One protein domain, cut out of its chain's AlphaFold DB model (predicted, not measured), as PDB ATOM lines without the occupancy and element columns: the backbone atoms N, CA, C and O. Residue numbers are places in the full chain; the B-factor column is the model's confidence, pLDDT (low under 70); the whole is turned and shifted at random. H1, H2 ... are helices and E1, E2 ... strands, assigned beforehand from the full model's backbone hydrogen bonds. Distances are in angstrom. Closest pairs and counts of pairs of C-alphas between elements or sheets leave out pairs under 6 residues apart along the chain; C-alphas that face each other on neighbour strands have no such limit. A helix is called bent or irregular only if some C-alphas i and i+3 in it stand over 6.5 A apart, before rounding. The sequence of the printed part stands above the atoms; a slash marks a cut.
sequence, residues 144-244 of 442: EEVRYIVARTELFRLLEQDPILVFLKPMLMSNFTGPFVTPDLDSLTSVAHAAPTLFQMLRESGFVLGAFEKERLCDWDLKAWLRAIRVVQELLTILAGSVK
ATOM      1  N   GLU A 144     -13.983 -34.797  34.090       94.00
ATOM      2  CA  GLU A 144     -14.427 -33.558  33.459       94.00
ATOM      3  C   GLU A 144     -14.151 -33.582  31.948       94.00
ATOM      4  O   GLU A 144     -15.071 -33.355  31.164       94.00
ATOM      5  N   GLU A 145     -12.929 -33.941  31.531       94.75
ATOM      6  CA  GLU A 145     -12.575 -34.132  30.115       94.75
ATOM      7  C   GLU A 145     -13.432 -35.225  29.461       94.75
ATOM      8  O   GLU A 145     -13.929 -35.029  28.353       94.75
ATOM      9  N   VAL A 146     -13.667 -36.351  30.149       96.56
ATOM     10  CA  VAL A 146     -14.527 -37.429  29.628       96.56
ATOM     11  C   VAL A 146     -15.972 -36.949  29.458       96.56
ATOM     12  O   VAL A 146     -16.552 -37.162  28.393       96.56
ATOM     13  N   ARG A 147     -16.551 -36.251  30.450       96.81
ATOM     14  CA  ARG A 147     -17.908 -35.679  30.328       96.81
ATOM     15  C   ARG A 147     -18.002 -34.672  29.182       96.81
ATOM     16  O   ARG A 147     -18.969 -34.722  28.429       96.81
ATOM     17  N   TYR A 148     -16.999 -33.809  29.010       95.94
ATOM     18  CA  TYR A 148     -16.943 -32.851  27.903       95.94
ATOM     19  C   TYR A 148     -16.877 -33.550  26.534       95.94
ATOM     20  O   TYR A 148     -17.633 -33.199  25.629       95.94
ATOM     21  N   ILE A 149     -16.021 -34.567  26.372       95.88
ATOM     22  CA  ILE A 149     -15.902 -35.320  25.112       95.88
ATOM     23  C   ILE A 149     -17.220 -36.035  24.785       95.88
ATOM     24  O   ILE A 149     -17.716 -35.889  23.668       95.88
ATOM     25  N   VAL A 150     -17.813 -36.741  25.756       97.62
ATOM     26  CA  VAL A 150     -19.086 -37.459  25.577       97.62
ATOM     27  C   VAL A 150     -20.215 -36.494  25.220       97.62
ATOM     28  O   VAL A 150     -20.905 -36.715  24.223       97.62
ATOM     29  N   ALA A 151     -20.365 -35.388  25.960       97.50
ATOM     30  CA  ALA A 151     -21.385 -34.384  25.669       97.50
ATOM     31  C   ALA A 151     -21.202 -33.768  24.273       97.50
ATOM     32  O   ALA A 151     -22.180 -33.549  23.560       97.50
ATOM     33  N   ARG A 152     -19.951 -33.546  23.839       96.12
ATOM     34  CA  ARG A 152     -19.643 -33.013  22.506       96.12
ATOM     35  C   ARG A 152     -20.060 -33.995  21.418       96.12
ATOM     36  O   ARG A 152     -20.714 -33.582  20.466       96.12
ATOM     37  N   THR A 153     -19.705 -35.275  21.549       96.81
ATOM     38  CA  THR A 153     -20.106 -36.306  20.577       96.81
ATOM     39  C   THR A 153     -21.619 -36.499  20.529       96.81
ATOM     40  O   THR A 153     -22.176 -36.626  19.442       96.81
ATOM     41  N   GLU A 154     -22.290 -36.458  21.680       97.62
ATOM     42  CA  GLU A 154     -23.740 -36.627  21.772       97.62
ATOM     43  C   GLU A 154     -24.500 -35.428  21.192       97.62
ATOM     44  O   GLU A 154     -25.499 -35.613  20.499       97.62
ATOM     45  N   LEU A 155     -23.995 -34.201  21.377       97.50
ATOM     46  CA  LEU A 155     -24.598 -33.019  20.765       97.50
ATOM     47  C   LEU A 155     -24.555 -33.113  19.239       97.50
ATOM     48  O   LEU A 155     -25.597 -32.963  18.609       97.50
ATOM     49  N   PHE A 156     -23.395 -33.421  18.645       96.69
ATOM     50  CA  PHE A 156     -23.295 -33.607  17.191       96.69
ATOM     51  C   PHE A 156     -24.190 -34.754  16.690       96.69
ATOM     52  O   PHE A 156     -24.868 -34.574  15.682       96.69
ATOM     53  N   ARG A 157     -24.301 -35.868  17.435       97.00
ATOM     54  CA  ARG A 157     -25.257 -36.947  17.125       97.00
ATOM     55  C   ARG A 157     -26.706 -36.447  17.092       97.00
ATOM     56  O   ARG A 157     -27.468 -36.862  16.223       97.00
ATOM     57  N   LEU A 158     -27.100 -35.562  18.008       96.25
ATOM     58  CA  LEU A 158     -28.441 -34.972  18.012       96.25
ATOM     59  C   LEU A 158     -28.656 -33.975  16.867       96.25
ATOM     60  O   LEU A 158     -29.758 -33.946  16.327       96.25
ATOM     61  N   LEU A 159     -27.637 -33.221  16.435       96.06
ATOM     62  CA  LEU A 159     -27.764 -32.344  15.256       96.06
ATOM     63  C   LEU A 159     -28.066 -33.132  13.970       96.06
ATOM     64  O   LEU A 159     -28.689 -32.602  13.055       96.06
ATOM     65  N   GLU A 160     -27.637 -34.396  13.916       96.38
ATOM     66  CA  GLU A 160     -27.856 -35.325  12.804       96.38
ATOM     67  C   GLU A 160     -29.139 -36.174  12.935       96.38
ATOM     68  O   GLU A 160     -29.516 -36.840  11.971       96.38
ATOM     69  N   GLN A 161     -29.801 -36.197  14.105       96.00
ATOM     70  CA  GLN A 161     -30.876 -37.168  14.400       96.00
ATOM     71  C   GLN A 161     -32.147 -36.592  15.038       96.00
ATOM     72  O   GLN A 161     -33.218 -37.172  14.848       96.00
ATOM     73  N   ASP A 162     -32.085 -35.484  15.784       96.69
ATOM     74  CA  ASP A 162     -33.303 -34.803  16.232       96.69
ATOM     75  C   ASP A 162     -33.937 -34.071  15.035       96.69
ATOM     76  O   ASP A 162     -33.254 -33.297  14.359       96.69
ATOM     77  N   PRO A 163     -35.231 -34.285  14.742       95.19
ATOM     78  CA  PRO A 163     -35.824 -33.803  13.502       95.19
ATOM     79  C   PRO A 163     -35.975 -32.273  13.447       95.19
ATOM     80  O   PRO A 163     -35.994 -31.718  12.349       95.19
ATOM     81  N   ILE A 164     -36.010 -31.576  14.593       96.88
ATOM     82  CA  ILE A 164     -35.952 -30.108  14.633       96.88
ATOM     83  C   ILE A 164     -34.517 -29.648  14.369       96.88
ATOM     84  O   ILE A 164     -34.309 -28.746  13.561       96.88
ATOM     85  N   LEU A 165     -33.510 -30.266  14.989       96.69
ATOM     86  CA  LEU A 165     -32.112 -29.858  14.789       96.69
ATOM     87  C   LEU A 165     -31.631 -30.134  13.354       96.69
ATOM     88  O   LEU A 165     -31.018 -29.258  12.745       96.69
ATOM     89  N   VAL A 166     -32.014 -31.272  12.768       96.50
ATOM     90  CA  VAL A 166     -31.787 -31.605  11.346       96.50
ATOM     91  C   VAL A 166     -32.470 -30.603  10.409       96.50
ATOM     92  O   VAL A 166     -31.923 -30.258   9.360       96.50
ATOM     93  N   PHE A 167     -33.649 -30.097  10.779       96.00
ATOM     94  CA  PHE A 167     -34.356 -29.061  10.027       96.00
ATOM     95  C   PHE A 167     -33.659 -27.690  10.124       96.00
ATOM     96  O   PHE A 167     -33.456 -27.042   9.098       96.00
ATOM     97  N   LEU A 168     -33.230 -27.274  11.324       95.62
ATOM     98  CA  LEU A 168     -32.555 -25.989  11.579       95.62
ATOM     99  C   LEU A 168     -31.090 -25.944  11.108       95.62
ATOM    100  O   LEU A 168     -30.538 -24.856  10.924       95.62
ATOM    101  N   LYS A 169     -30.451 -27.109  10.935       96.00
ATOM    102  CA  LYS A 169     -29.062 -27.287  10.471       96.00
ATOM    103  C   LYS A 169     -28.050 -26.384  11.209       96.00
ATOM    104  O   LYS A 169     -27.312 -25.647  10.548       96.00
ATOM    105  N   PRO A 170     -28.020 -26.362  12.557       95.94
ATOM    106  CA  PRO A 170     -27.111 -25.497  13.298       95.94
ATOM    107  C   PRO A 170     -25.656 -25.937  13.102       95.94
ATOM    108  O   PRO A 170     -25.305 -27.103  13.264       95.94
ATOM    109  N   MET A 171     -24.794 -24.979  12.777       95.31
ATOM    110  CA  MET A 171     -23.391 -25.187  12.436       95.31
ATOM    111  C   MET A 171     -22.501 -24.451  13.441       95.31
ATOM    112  O   MET A 171     -22.591 -23.230  13.576       95.31
ATOM    113  N   LEU A 172     -21.646 -25.183  14.160       95.81
ATOM    114  CA  LEU A 172     -20.695 -24.593  15.109       95.81
ATOM    115  C   LEU A 172     -19.598 -23.858  14.327       95.81
ATOM    116  O   LEU A 172     -18.822 -24.501  13.621       95.81
ATOM    117  N   MET A 173     -19.518 -22.529  14.442       90.31
ATOM    118  CA  MET A 173     -18.595 -21.747  13.604       90.31
ATOM    119  C   MET A 173     -17.121 -21.880  14.006       90.31
ATOM    120  O   MET A 173     -16.240 -21.697  13.168       90.31
ATOM    121  N   SER A 174     -16.829 -22.173  15.276       86.06
ATOM    122  CA  SER A 174     -15.453 -22.397  15.741       86.06
ATOM    123  C   SER A 174     -15.398 -23.325  16.958       86.06
ATOM    124  O   SER A 174     -15.134 -24.519  16.826       86.06
ATOM    125  N   ASN A 175     -15.680 -22.784  18.140       91.44
ATOM    126  CA  ASN A 175     -15.744 -23.478  19.420       91.44
ATOM    127  C   ASN A 175     -17.050 -23.093  20.126       91.44
ATOM    128  O   ASN A 175     -17.739 -22.174  19.687       91.44
ATOM    129  N   PHE A 176     -17.370 -23.778  21.223       93.81
ATOM    130  CA  PHE A 176     -18.455 -23.343  22.099       93.81
ATOM    131  C   PHE A 176     -18.108 -21.979  22.707       93.81
ATOM    132  O   PHE A 176     -17.019 -21.801  23.257       93.81
ATOM    133  N   THR A 177     -19.021 -21.024  22.566       90.06
ATOM    134  CA  THR A 177     -18.853 -19.632  22.997       90.06
ATOM    135  C   THR A 177     -19.739 -19.368  24.203       90.06
ATOM    136  O   THR A 177     -20.922 -19.642  24.122       90.06
ATOM    137  N   GLY A 178     -19.183 -18.798  25.279       83.38
ATOM    138  CA  GLY A 178     -19.930 -18.231  26.416       83.38
ATOM    139  C   GLY A 178     -20.862 -19.184  27.193       83.38
ATOM    140  O   GLY A 178     -21.192 -20.270  26.736       83.38
ATOM    141  N   PRO A 179     -21.328 -18.789  28.387       91.38
ATOM    142  CA  PRO A 179     -22.482 -19.433  28.992       91.38
ATOM    143  C   PRO A 179     -23.766 -18.905  28.337       91.38
ATOM    144  O   PRO A 179     -23.975 -17.692  28.283       91.38
ATOM    145  N   PHE A 180     -24.644 -19.796  27.879       94.31
ATOM    146  CA  PHE A 180     -25.958 -19.407  27.347       94.31
ATOM    147  C   PHE A 180     -26.973 -19.172  28.480       94.31
ATOM    148  O   PHE A 180     -26.788 -19.637  29.611       94.31
ATOM    149  N   VAL A 181     -28.066 -18.467  28.199       95.25
ATOM    150  CA  VAL A 181     -29.143 -18.235  29.170       95.25
ATOM    151  C   VAL A 181     -29.956 -19.515  29.375       95.25
ATOM    152  O   VAL A 181     -30.585 -20.023  28.447       95.25
ATOM    153  N   THR A 182     -29.981 -20.040  30.603       95.12
ATOM    154  CA  THR A 182     -30.794 -21.213  30.954       95.12
ATOM    155  C   THR A 182     -32.281 -20.909  30.711       95.12
ATOM    156  O   THR A 182     -32.805 -19.993  31.351       95.12
ATOM    157  N   PRO A 183     -32.990 -21.656  29.843       94.06
ATOM    158  CA  PRO A 183     -34.394 -21.388  29.549       94.06
ATOM    159  C   PRO A 183     -35.307 -21.804  30.708       94.06
ATOM    160  O   PRO A 183     -35.168 -22.899  31.258       94.06
ATOM    161  N   ASP A 184     -36.294 -20.966  31.032       94.44
ATOM    162  CA  ASP A 184     -37.421 -21.369  31.875       94.44
ATOM    163  C   ASP A 184     -38.402 -22.213  31.052       94.44
ATOM    164  O   ASP A 184     -39.260 -21.692  30.337       94.44
ATOM    165  N   LEU A 185     -38.260 -23.533  31.156       93.31
ATOM    166  CA  LEU A 185     -39.049 -24.519  30.418       93.31
ATOM    167  C   LEU A 185     -40.551 -24.483  30.736       93.31
ATOM    168  O   LEU A 185     -41.328 -24.960  29.907       93.31
ATOM    169  N   ASP A 186     -40.957 -23.944  31.888       92.94
ATOM    170  CA  ASP A 186     -42.366 -23.873  32.288       92.94
ATOM    171  C   ASP A 186     -43.054 -22.623  31.701       92.94
ATOM    172  O   ASP A 186     -44.259 -22.636  31.444       92.94
ATOM    173  N   SER A 187     -42.283 -21.576  31.371       92.44
ATOM    174  CA  SER A 187     -42.769 -20.400  30.625       92.44
ATOM    175  C   SER A 187     -43.081 -20.684  29.144       92.44
ATOM    176  O   SER A 187     -43.886 -19.978  28.525       92.44
ATOM    177  N   LEU A 188     -42.471 -21.727  28.562       95.25
ATOM    178  CA  LEU A 188     -42.503 -22.051  27.129       95.25
ATOM    179  C   LEU A 188     -43.815 -22.734  26.701       95.25
ATOM    180  O   LEU A 188     -43.851 -23.854  26.194       95.25
ATOM    181  N   THR A 189     -44.915 -22.012  26.882       95.38
ATOM    182  CA  THR A 189     -46.298 -22.441  26.623       95.38
ATOM    183  C   THR A 189     -46.694 -22.473  25.142       95.38
ATOM    184  O   THR A 189     -47.772 -22.967  24.811       95.38
ATOM    185  N   SER A 190     -45.853 -21.972  24.228       95.44
ATOM    186  CA  SER A 190     -46.138 -21.930  22.788       95.44
ATOM    187  C   SER A 190     -44.881 -22.109  21.927       95.44
ATOM    188  O   SER A 190     -43.766 -21.794  22.346       95.44
ATOM    189  N   VAL A 191     -45.067 -22.570  20.683       96.31
ATOM    190  CA  VAL A 191     -43.983 -22.696  19.686       96.31
ATOM    191  C   VAL A 191     -43.340 -21.335  19.387       96.31
ATOM    192  O   VAL A 191     -42.128 -21.255  19.202       96.31
ATOM    193  N   ALA A 192     -44.127 -20.254  19.433       94.44
ATOM    194  CA  ALA A 192     -43.657 -18.884  19.232       94.44
ATOM    195  C   ALA A 192     -42.702 -18.384  20.336       94.44
ATOM    196  O   ALA A 192     -41.989 -17.410  20.112       94.44
ATOM    197  N   HIS A 193     -42.649 -19.047  21.497       95.00
ATOM    198  CA  HIS A 193     -41.611 -18.820  22.510       95.00
ATOM    199  C   HIS A 193     -40.502 -19.874  22.414       95.00
ATOM    200  O   HIS A 193     -39.324 -19.529  22.363       95.00
ATOM    201  N   ALA A 194     -40.869 -21.154  22.307       97.50
ATOM    202  CA  ALA A 194     -39.914 -22.258  22.319       97.50
ATOM    203  C   ALA A 194     -38.907 -22.212  21.149       97.50
ATOM    204  O   ALA A 194     -37.711 -22.412  21.363       97.50
ATOM    205  N   ALA A 195     -39.350 -21.897  19.925       96.81
ATOM    206  CA  ALA A 195     -38.454 -21.852  18.768       96.81
ATOM    207  C   ALA A 195     -37.403 -20.722  18.860       96.81
ATOM    208  O   ALA A 195     -36.210 -21.030  18.763       96.81
ATOM    209  N   PRO A 196     -37.766 -19.450  19.144       95.75
ATOM    210  CA  PRO A 196     -36.781 -18.405  19.434       95.75
ATOM    211  C   PRO A 196     -35.838 -18.737  20.596       95.75
ATOM    212  O   PRO A 196     -34.648 -18.451  20.494       95.75
ATOM    213  N   THR A 197     -36.322 -19.383  21.663       97.00
ATOM    214  CA  THR A 197     -35.468 -19.807  22.784       97.00
ATOM    215  C   THR A 197     -34.394 -20.803  22.343       97.00
ATOM    216  O   THR A 197     -33.219 -20.582  22.638       97.00
ATOM    217  N   LEU A 198     -34.742 -21.840  21.568       97.12
ATOM    218  CA  LEU A 198     -33.741 -22.773  21.030       97.12
ATOM    219  C   LEU A 198     -32.733 -22.058  20.117       97.12
ATOM    220  O   LEU A 198     -31.533 -22.326  20.182       97.12
ATOM    221  N   PHE A 199     -33.201 -21.116  19.290       96.19
ATOM    222  CA  PHE A 199     -32.324 -20.333  18.415       96.19
ATOM    223  C   PHE A 199     -31.342 -19.479  19.216       96.19
ATOM    224  O   PHE A 199     -30.193 -19.338  18.804       96.19
ATOM    225  N   GLN A 200     -31.791 -18.893  20.327       96.19
ATOM    226  CA  GLN A 200     -30.970 -18.038  21.172       96.19
ATOM    227  C   GLN A 200     -29.889 -18.853  21.890       96.19
ATOM    228  O   GLN A 200     -28.715 -18.516  21.768       96.19
ATOM    229  N   MET A 201     -30.252 -19.980  22.514       96.44
ATOM    230  CA  MET A 201     -29.299 -20.899  23.160       96.44
ATOM    231  C   MET A 201     -28.192 -21.365  22.203       96.44
ATOM    232  O   MET A 201     -27.013 -21.393  22.565       96.44
ATOM    233  N   LEU A 202     -28.572 -21.720  20.968       96.00
ATOM    234  CA  LEU A 202     -27.644 -22.143  19.918       96.00
ATOM    235  C   LEU A 202     -26.704 -20.997  19.505       96.00
ATOM    236  O   LEU A 202     -25.492 -21.207  19.457       96.00
ATOM    237  N   ARG A 203     -27.233 -19.789  19.259       95.06
ATOM    238  CA  ARG A 203     -26.426 -18.604  18.900       95.06
ATOM    239  C   ARG A 203     -25.449 -18.210  19.993       95.06
ATOM    240  O   ARG A 203     -24.273 -18.013  19.697       95.06
ATOM    241  N   GLU A 204     -25.925 -18.115  21.232       95.44
ATOM    242  CA  GLU A 204     -25.098 -17.795  22.398       95.44
ATOM    243  C   GLU A 204     -23.939 -18.785  22.501       95.44
ATOM    244  O   GLU A 204     -22.792 -18.356  22.562       95.44
ATOM    245  N   SER A 205     -24.229 -20.082  22.339       95.44
ATOM    246  CA  SER A 205     -23.245 -21.173  22.364       95.44
ATOM    247  C   SER A 205     -22.307 -21.254  21.144       95.44
ATOM    248  O   SER A 205     -21.490 -22.174  21.073       95.44
ATOM    249  N   GLY A 206     -22.388 -20.329  20.179       95.12
ATOM    250  CA  GLY A 206     -21.484 -20.255  19.019       95.12
ATOM    251  C   GLY A 206     -21.952 -20.965  17.737       95.12
ATOM    252  O   GLY A 206     -21.147 -21.152  16.817       95.12
ATOM    253  N   PHE A 207     -23.226 -21.360  17.645       96.75
ATOM    254  CA  PHE A 207     -23.816 -21.918  16.422       96.75
ATOM    255  C   PHE A 207     -24.483 -20.846  15.553       96.75
ATOM    256  O   PHE A 207     -25.196 -19.973  16.043       96.75
ATOM    257  N   VAL A 208     -24.357 -20.987  14.234       95.38
ATOM    258  CA  VAL A 208     -25.201 -20.291  13.254       95.38
ATOM    259  C   VAL A 208     -26.153 -21.299  12.620       95.38
ATOM    260  O   VAL A 208     -25.746 -22.399  12.260       95.38
ATOM    261  N   LEU A 209     -27.435 -20.947  12.515       95.19
ATOM    262  CA  LEU A 209     -28.446 -21.801  11.890       95.19
ATOM    263  C   LEU A 209     -28.278 -21.783  10.364       95.19
ATOM    264  O   LEU A 209     -27.949 -20.748   9.785       95.19
ATOM    265  N   GLY A 210     -28.502 -22.928   9.720       92.38
ATOM    266  CA  GLY A 210     -28.424 -23.054   8.267       92.38
ATOM    267  C   GLY A 210     -29.663 -22.505   7.551       92.38
ATOM    268  O   GLY A 210     -30.556 -21.915   8.154       92.38
ATOM    269  N   ALA A 211     -29.741 -22.733   6.239       91.19
ATOM    270  CA  ALA A 211     -30.930 -22.390   5.461       91.19
ATOM    271  C   ALA A 211     -32.078 -23.391   5.718       91.19
ATOM    272  O   ALA A 211     -31.948 -24.594   5.438       91.19
ATOM    273  N   PHE A 212     -33.203 -22.871   6.216       93.06
ATOM    274  CA  PHE A 212     -34.462 -23.584   6.453       93.06
ATOM    275  C   PHE A 212     -35.676 -22.685   6.147       93.06
ATOM    276  O   PHE A 212     -35.576 -21.458   6.154       93.06
ATOM    277  N   GLU A 213     -36.827 -23.300   5.881       92.94
ATOM    278  CA  GLU A 213     -38.096 -22.617   5.587       92.94
ATOM    279  C   GLU A 213     -38.761 -22.156   6.895       92.94
ATOM    280  O   GLU A 213     -39.319 -22.969   7.632       92.94
ATOM    281  N   LYS A 214     -38.699 -20.860   7.223       89.50
ATOM    282  CA  LYS A 214     -39.216 -20.309   8.498       89.50
ATOM    283  C   LYS A 214     -40.714 -20.576   8.716       89.50
ATOM    284  O   LYS A 214     -41.160 -20.689   9.853       89.50
ATOM    285  N   GLU A 215     -41.472 -20.709   7.634       92.12
ATOM    286  CA  GLU A 215     -42.898 -21.032   7.601       92.12
ATOM    287  C   GLU A 215     -43.181 -22.370   8.304       92.12
ATOM    288  O   GLU A 215     -44.192 -22.521   8.987       92.12
ATOM    289  N   ARG A 216     -42.233 -23.308   8.203       92.88
ATOM    290  CA  ARG A 216     -42.334 -24.684   8.700       92.88
ATOM    291  C   ARG A 216     -41.917 -24.859  10.161       92.88
ATOM    292  O   ARG A 216     -41.882 -25.973  10.674       92.88
ATOM    293  N   LEU A 217     -41.637 -23.767  10.879       92.44
ATOM    294  CA  LEU A 217     -41.407 -23.816  12.331       92.44
ATOM    295  C   LEU A 217     -42.643 -24.303  13.102       92.44
ATOM    296  O   LEU A 217     -42.507 -24.935  14.151       92.44
ATOM    297  N   CYS A 218     -43.832 -24.047  12.552       91.38
ATOM    298  CA  CYS A 218     -45.118 -24.462  13.101       91.38
ATOM    299  C   CYS A 218     -45.538 -25.893  12.711       91.38
ATOM    300  O   CYS A 218     -46.529 -26.376  13.252       91.38
ATOM    301  N   ASP A 219     -44.795 -26.588  11.834       94.44
ATOM    302  CA  ASP A 219     -45.024 -28.013  11.518       94.44
ATOM    303  C   ASP A 219     -44.799 -28.909  12.752       94.44
ATOM    304  O   ASP A 219     -45.357 -30.002  12.863       94.44
ATOM    305  N   TRP A 220     -43.937 -28.462  13.671       95.88
ATOM    306  CA  TRP A 220     -43.450 -29.240  14.805       95.88
ATOM    307  C   TRP A 220     -44.277 -29.010  16.071       95.88
ATOM    308  O   TRP A 220     -44.548 -27.876  16.473       95.88
ATOM    309  N   ASP A 221     -44.615 -30.101  16.759       95.62
ATOM    310  CA  ASP A 221     -45.400 -30.052  17.989       95.62
ATOM    311  C   ASP A 221     -44.638 -29.356  19.137       95.62
ATOM    312  O   ASP A 221     -43.417 -29.475  19.255       95.62
ATOM    313  N   LEU A 222     -45.340 -28.650  20.034       96.38
ATOM    314  CA  LEU A 222     -44.695 -27.961  21.166       96.38
ATOM    315  C   LEU A 222     -43.861 -28.918  22.034       96.38
ATOM    316  O   LEU A 222     -42.813 -28.533  22.548       96.38
ATOM    317  N   LYS A 223     -44.270 -30.185  22.179       97.12
ATOM    318  CA  LYS A 223     -43.487 -31.161  22.941       97.12
ATOM    319  C   LYS A 223     -42.230 -31.575  22.167       97.12
ATOM    320  O   LYS A 223     -41.271 -31.945  22.829       97.12
ATOM    321  N   ALA A 224     -42.178 -31.507  20.830       97.19
ATOM    322  CA  ALA A 224     -40.928 -31.648  20.071       97.19
ATOM    323  C   ALA A 224     -39.973 -30.499  20.381       97.19
ATOM    324  O   ALA A 224     -38.844 -30.762  20.782       97.19
ATOM    325  N   TRP A 225     -40.442 -29.251  20.309       97.88
ATOM    326  CA  TRP A 225     -39.628 -28.091  20.677       97.88
ATOM    327  C   TRP A 225     -39.103 -28.193  22.114       97.88
ATOM    328  O   TRP A 225     -37.906 -28.041  22.341       97.88
ATOM    329  N   LEU A 226     -39.952 -28.554  23.081       97.50
ATOM    330  CA  LEU A 226     -39.531 -28.746  24.474       97.50
ATOM    331  C   LEU A 226     -38.596 -29.956  24.667       97.50
ATOM    332  O   LEU A 226     -37.731 -29.898  25.540       97.50
ATOM    333  N   ARG A 227     -38.721 -31.033  23.872       97.50
ATOM    334  CA  ARG A 227     -37.751 -32.150  23.855       97.50
ATOM    335  C   ARG A 227     -36.389 -31.669  23.347       97.50
ATOM    336  O   ARG A 227     -35.407 -31.839  24.063       97.50
ATOM    337  N   ALA A 228     -36.352 -31.028  22.178       97.50
ATOM    338  CA  ALA A 228     -35.135 -30.516  21.549       97.50
ATOM    339  C   ALA A 228     -34.407 -29.506  22.454       97.50
ATOM    340  O   ALA A 228     -33.206 -29.635  22.680       97.50
ATOM    341  N   ILE A 229     -35.139 -28.560  23.057       97.50
ATOM    342  CA  ILE A 229     -34.588 -27.596  24.020       97.50
ATOM    343  C   ILE A 229     -33.955 -28.308  25.214       97.50
ATOM    344  O   ILE A 229     -32.822 -27.988  25.553       97.50
ATOM    345  N   ARG A 230     -34.630 -29.292  25.825       96.81
ATOM    346  CA  ARG A 230     -34.110 -30.010  27.004       96.81
ATOM    347  C   ARG A 230     -32.804 -30.752  26.708       96.81
ATOM    348  O   ARG A 230     -31.845 -30.588  27.457       96.81
ATOM    349  N   VAL A 231     -32.741 -31.520  25.616       96.38
ATOM    350  CA  VAL A 231     -31.529 -32.295  25.279       96.38
ATOM    351  C   VAL A 231     -30.366 -31.397  24.849       96.38
ATOM    352  O   VAL A 231     -29.221 -31.647  25.218       96.38
ATOM    353  N   VAL A 232     -30.646 -30.300  24.136       97.06
ATOM    354  CA  VAL A 232     -29.626 -29.310  23.759       97.06
ATOM    355  C   VAL A 232     -29.145 -28.524  24.981       97.06
ATOM    356  O   VAL A 232     -27.943 -28.335  25.141       97.06
ATOM    357  N   GLN A 233     -30.046 -28.127  25.885       96.69
ATOM    358  CA  GLN A 233     -29.723 -27.450  27.145       96.69
ATOM    359  C   GLN A 233     -28.780 -28.287  28.012       96.69
ATOM    360  O   GLN A 233     -27.773 -27.761  28.480       96.69
ATOM    361  N   GLU A 234     -29.081 -29.569  28.230       96.62
ATOM    362  CA  GLU A 234     -28.267 -30.452  29.076       96.62
ATOM    363  C   GLU A 234     -26.822 -30.551  28.562       96.62
ATOM    364  O   GLU A 234     -25.867 -30.353  29.317       96.62
ATOM    365  N   LEU A 235     -26.653 -30.749  27.254       97.12
ATOM    366  CA  LEU A 235     -25.341 -30.905  26.630       97.12
ATOM    367  C   LEU A 235     -24.579 -29.578  26.535       97.12
ATOM    368  O   LEU A 235     -23.400 -29.525  26.883       97.12
ATOM    369  N   LEU A 236     -25.234 -28.482  26.140       96.56
ATOM    370  CA  LEU A 236     -24.604 -27.156  26.124       96.56
ATOM    371  C   LEU A 236     -24.210 -26.693  27.533       96.56
ATOM    372  O   LEU A 236     -23.185 -26.033  27.686       96.56
ATOM    373  N   THR A 237     -24.934 -27.100  28.583       96.38
ATOM    374  CA  THR A 237     -24.560 -26.788  29.977       96.38
ATOM    375  C   THR A 237     -23.209 -27.415  30.353       96.38
ATOM    376  O   THR A 237     -22.469 -26.836  31.144       96.38
ATOM    377  N   ILE A 238     -22.843 -28.555  29.752       95.88
ATOM    378  CA  ILE A 238     -21.535 -29.213  29.936       95.88
ATOM    379  C   ILE A 238     -20.449 -28.588  29.036       95.88
ATOM    380  O   ILE A 238     -19.274 -28.580  29.402       95.88
ATOM    381  N   LEU A 239     -20.822 -28.085  27.854       96.50
ATOM    382  CA  LEU A 239     -19.889 -27.700  26.781       96.50
ATOM    383  C   LEU A 239     -19.547 -26.206  26.724       96.50
ATOM    384  O   LEU A 239     -18.434 -25.850  26.338       96.50
ATOM    385  N   ALA A 240     -20.514 -25.364  27.075       94.88
ATOM    386  CA  ALA A 240     -20.464 -23.904  27.038       94.88
ATOM    387  C   ALA A 240     -20.698 -23.302  28.445       94.88
ATOM    388  O   ALA A 240     -20.162 -22.249  28.791       94.88
ATOM    389  N   GLY A 241     -21.438 -24.025  29.295       95.00
ATOM    390  CA  GLY A 241     -21.945 -23.534  30.576       95.00
ATOM    391  C   GLY A 241     -23.278 -22.805  30.404       95.00
ATOM    392  O   GLY A 241     -23.720 -22.556  29.285       95.00
ATOM    393  N   SER A 242     -23.940 -22.455  31.508       94.56
ATOM    394  CA  SER A 242     -25.201 -21.704  31.448       94.56
ATOM    395  C   SER A 242     -25.362 -20.729  32.611       94.56
ATOM    396  O   SER A 242     -25.054 -21.080  33.752       94.56
ATOM    397  N   VAL A 243     -25.910 -19.548  32.339       94.19
ATOM    398  CA  VAL A 243     -26.287 -18.540  33.338       94.19
ATOM    399  C   VAL A 243     -27.803 -18.548  33.514       94.19
ATOM    400  O   VAL A 243     -28.550 -18.492  32.541       94.19
ATOM    401  N   LYS A 244     -28.274 -18.584  34.766       90.00
ATOM    402  CA  LYS A 244     -29.698 -18.391  35.062       90.00
ATOM    403  C   LYS A 244     -30.100 -16.955  34.745       90.00
ATOM    404  O   LYS A 244     -29.400 -16.023  35.129       90.00
TER     405      LYS A 244
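Overview. This is residues 144 to 244 of the 442 residues of an uncharacterized protein of Phytophthora fragariae (UniProt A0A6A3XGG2). Three long helices make the body: H5 lies between H3 and H1, running the same way as H3 and opposite to H1, while H1 and H3 stay apart. A small parallel pair of strands, E1 and E2, sits beside H3 and H5, and the short helices H2 and H4 lie near each other away from that pair. The printed part has 101 residues, mostly helix by class, in the order H1, H2, E1, H3, H4, H5, E2. It is compact, with a radius of gyration of the C-alphas of 12.8 A, and spans 39 by 27 by 18 A.

Along the chain. Strand E1 is residues 180 to 182, 6.3 A long, and E2 is residues 242 to 244, 6.7 A long, ending at C-alpha 244 at (-29.698, -18.391, 35.062). H5, residues 222 to 239, is the longest helix at 25.4 A and begins at C-alpha 222 at (-44.695, -27.961, 21.166). H3, residues 191 to 204, measures 19.7 A; it is neither bent nor irregular, but only just, with C-alphas 192 and 195 6.0 A apart. H1, residues 144 to 159, measures 22.6 A and begins at C-alpha 144 at (-14.427, -33.558, 33.459). H2 is residues 163 to 168. H4, residues 214 to 219, is only just irregular: C-alphas 215 and 218 are 6.9 A apart.

Arrangement. E1 and E2 are parallel neighbours at 47 degrees, with N 182 and O 243 within hydrogen-bond range at 2.9 A. With H3, H4 and H5 between them they form a strand-helix-strand unit, two parallel neighbour strands joined through helices. The closest C-alphas of E1 and H3, those of Phe 180 and Glu 204, are 5.3 A apart. H5, the hub, touches H3 at a shallow tilt of 17 degrees, the same way; Val 191 and Leu 222 have the closest C-alphas, 5.5 A apart. With residues 232 to 239 alone, H5 touches H1 at a shallow tilt of 31 degrees, opposite ways; the closest C-alphas, of Ala 151 and Leu 235, are 5.4 A apart. H2 touches residues 224 to 228 of H5, only just about perpendicular at 72 degrees; the closest C-alphas, of Ile 164 and Ala 228, are 7.0 A apart. H3 and H4 only just touch, with 3 pairs of C-alphas within 8 A, the closest those of Val 191 and Cys 218 at 6.9 A. Every O i to N i+4 pair is within hydrogen-bond range in H1 and H2, against 9 of 10 in H3, 13 of 14 in H5 and 0 of 2 in H4, where 2 of 3 O i to N i+3 pairs are.

Size, cuts and confidence. The two C-alphas farthest apart, of Glu 144 and Glu 215, are 40.4 A apart. The printed part has no cut. The link from H2 to E1 is long, 11 residues, and its residues 171 to 172 pair antiparallel with residues 207 to 208. No printed residue is under 70 in pLDDT.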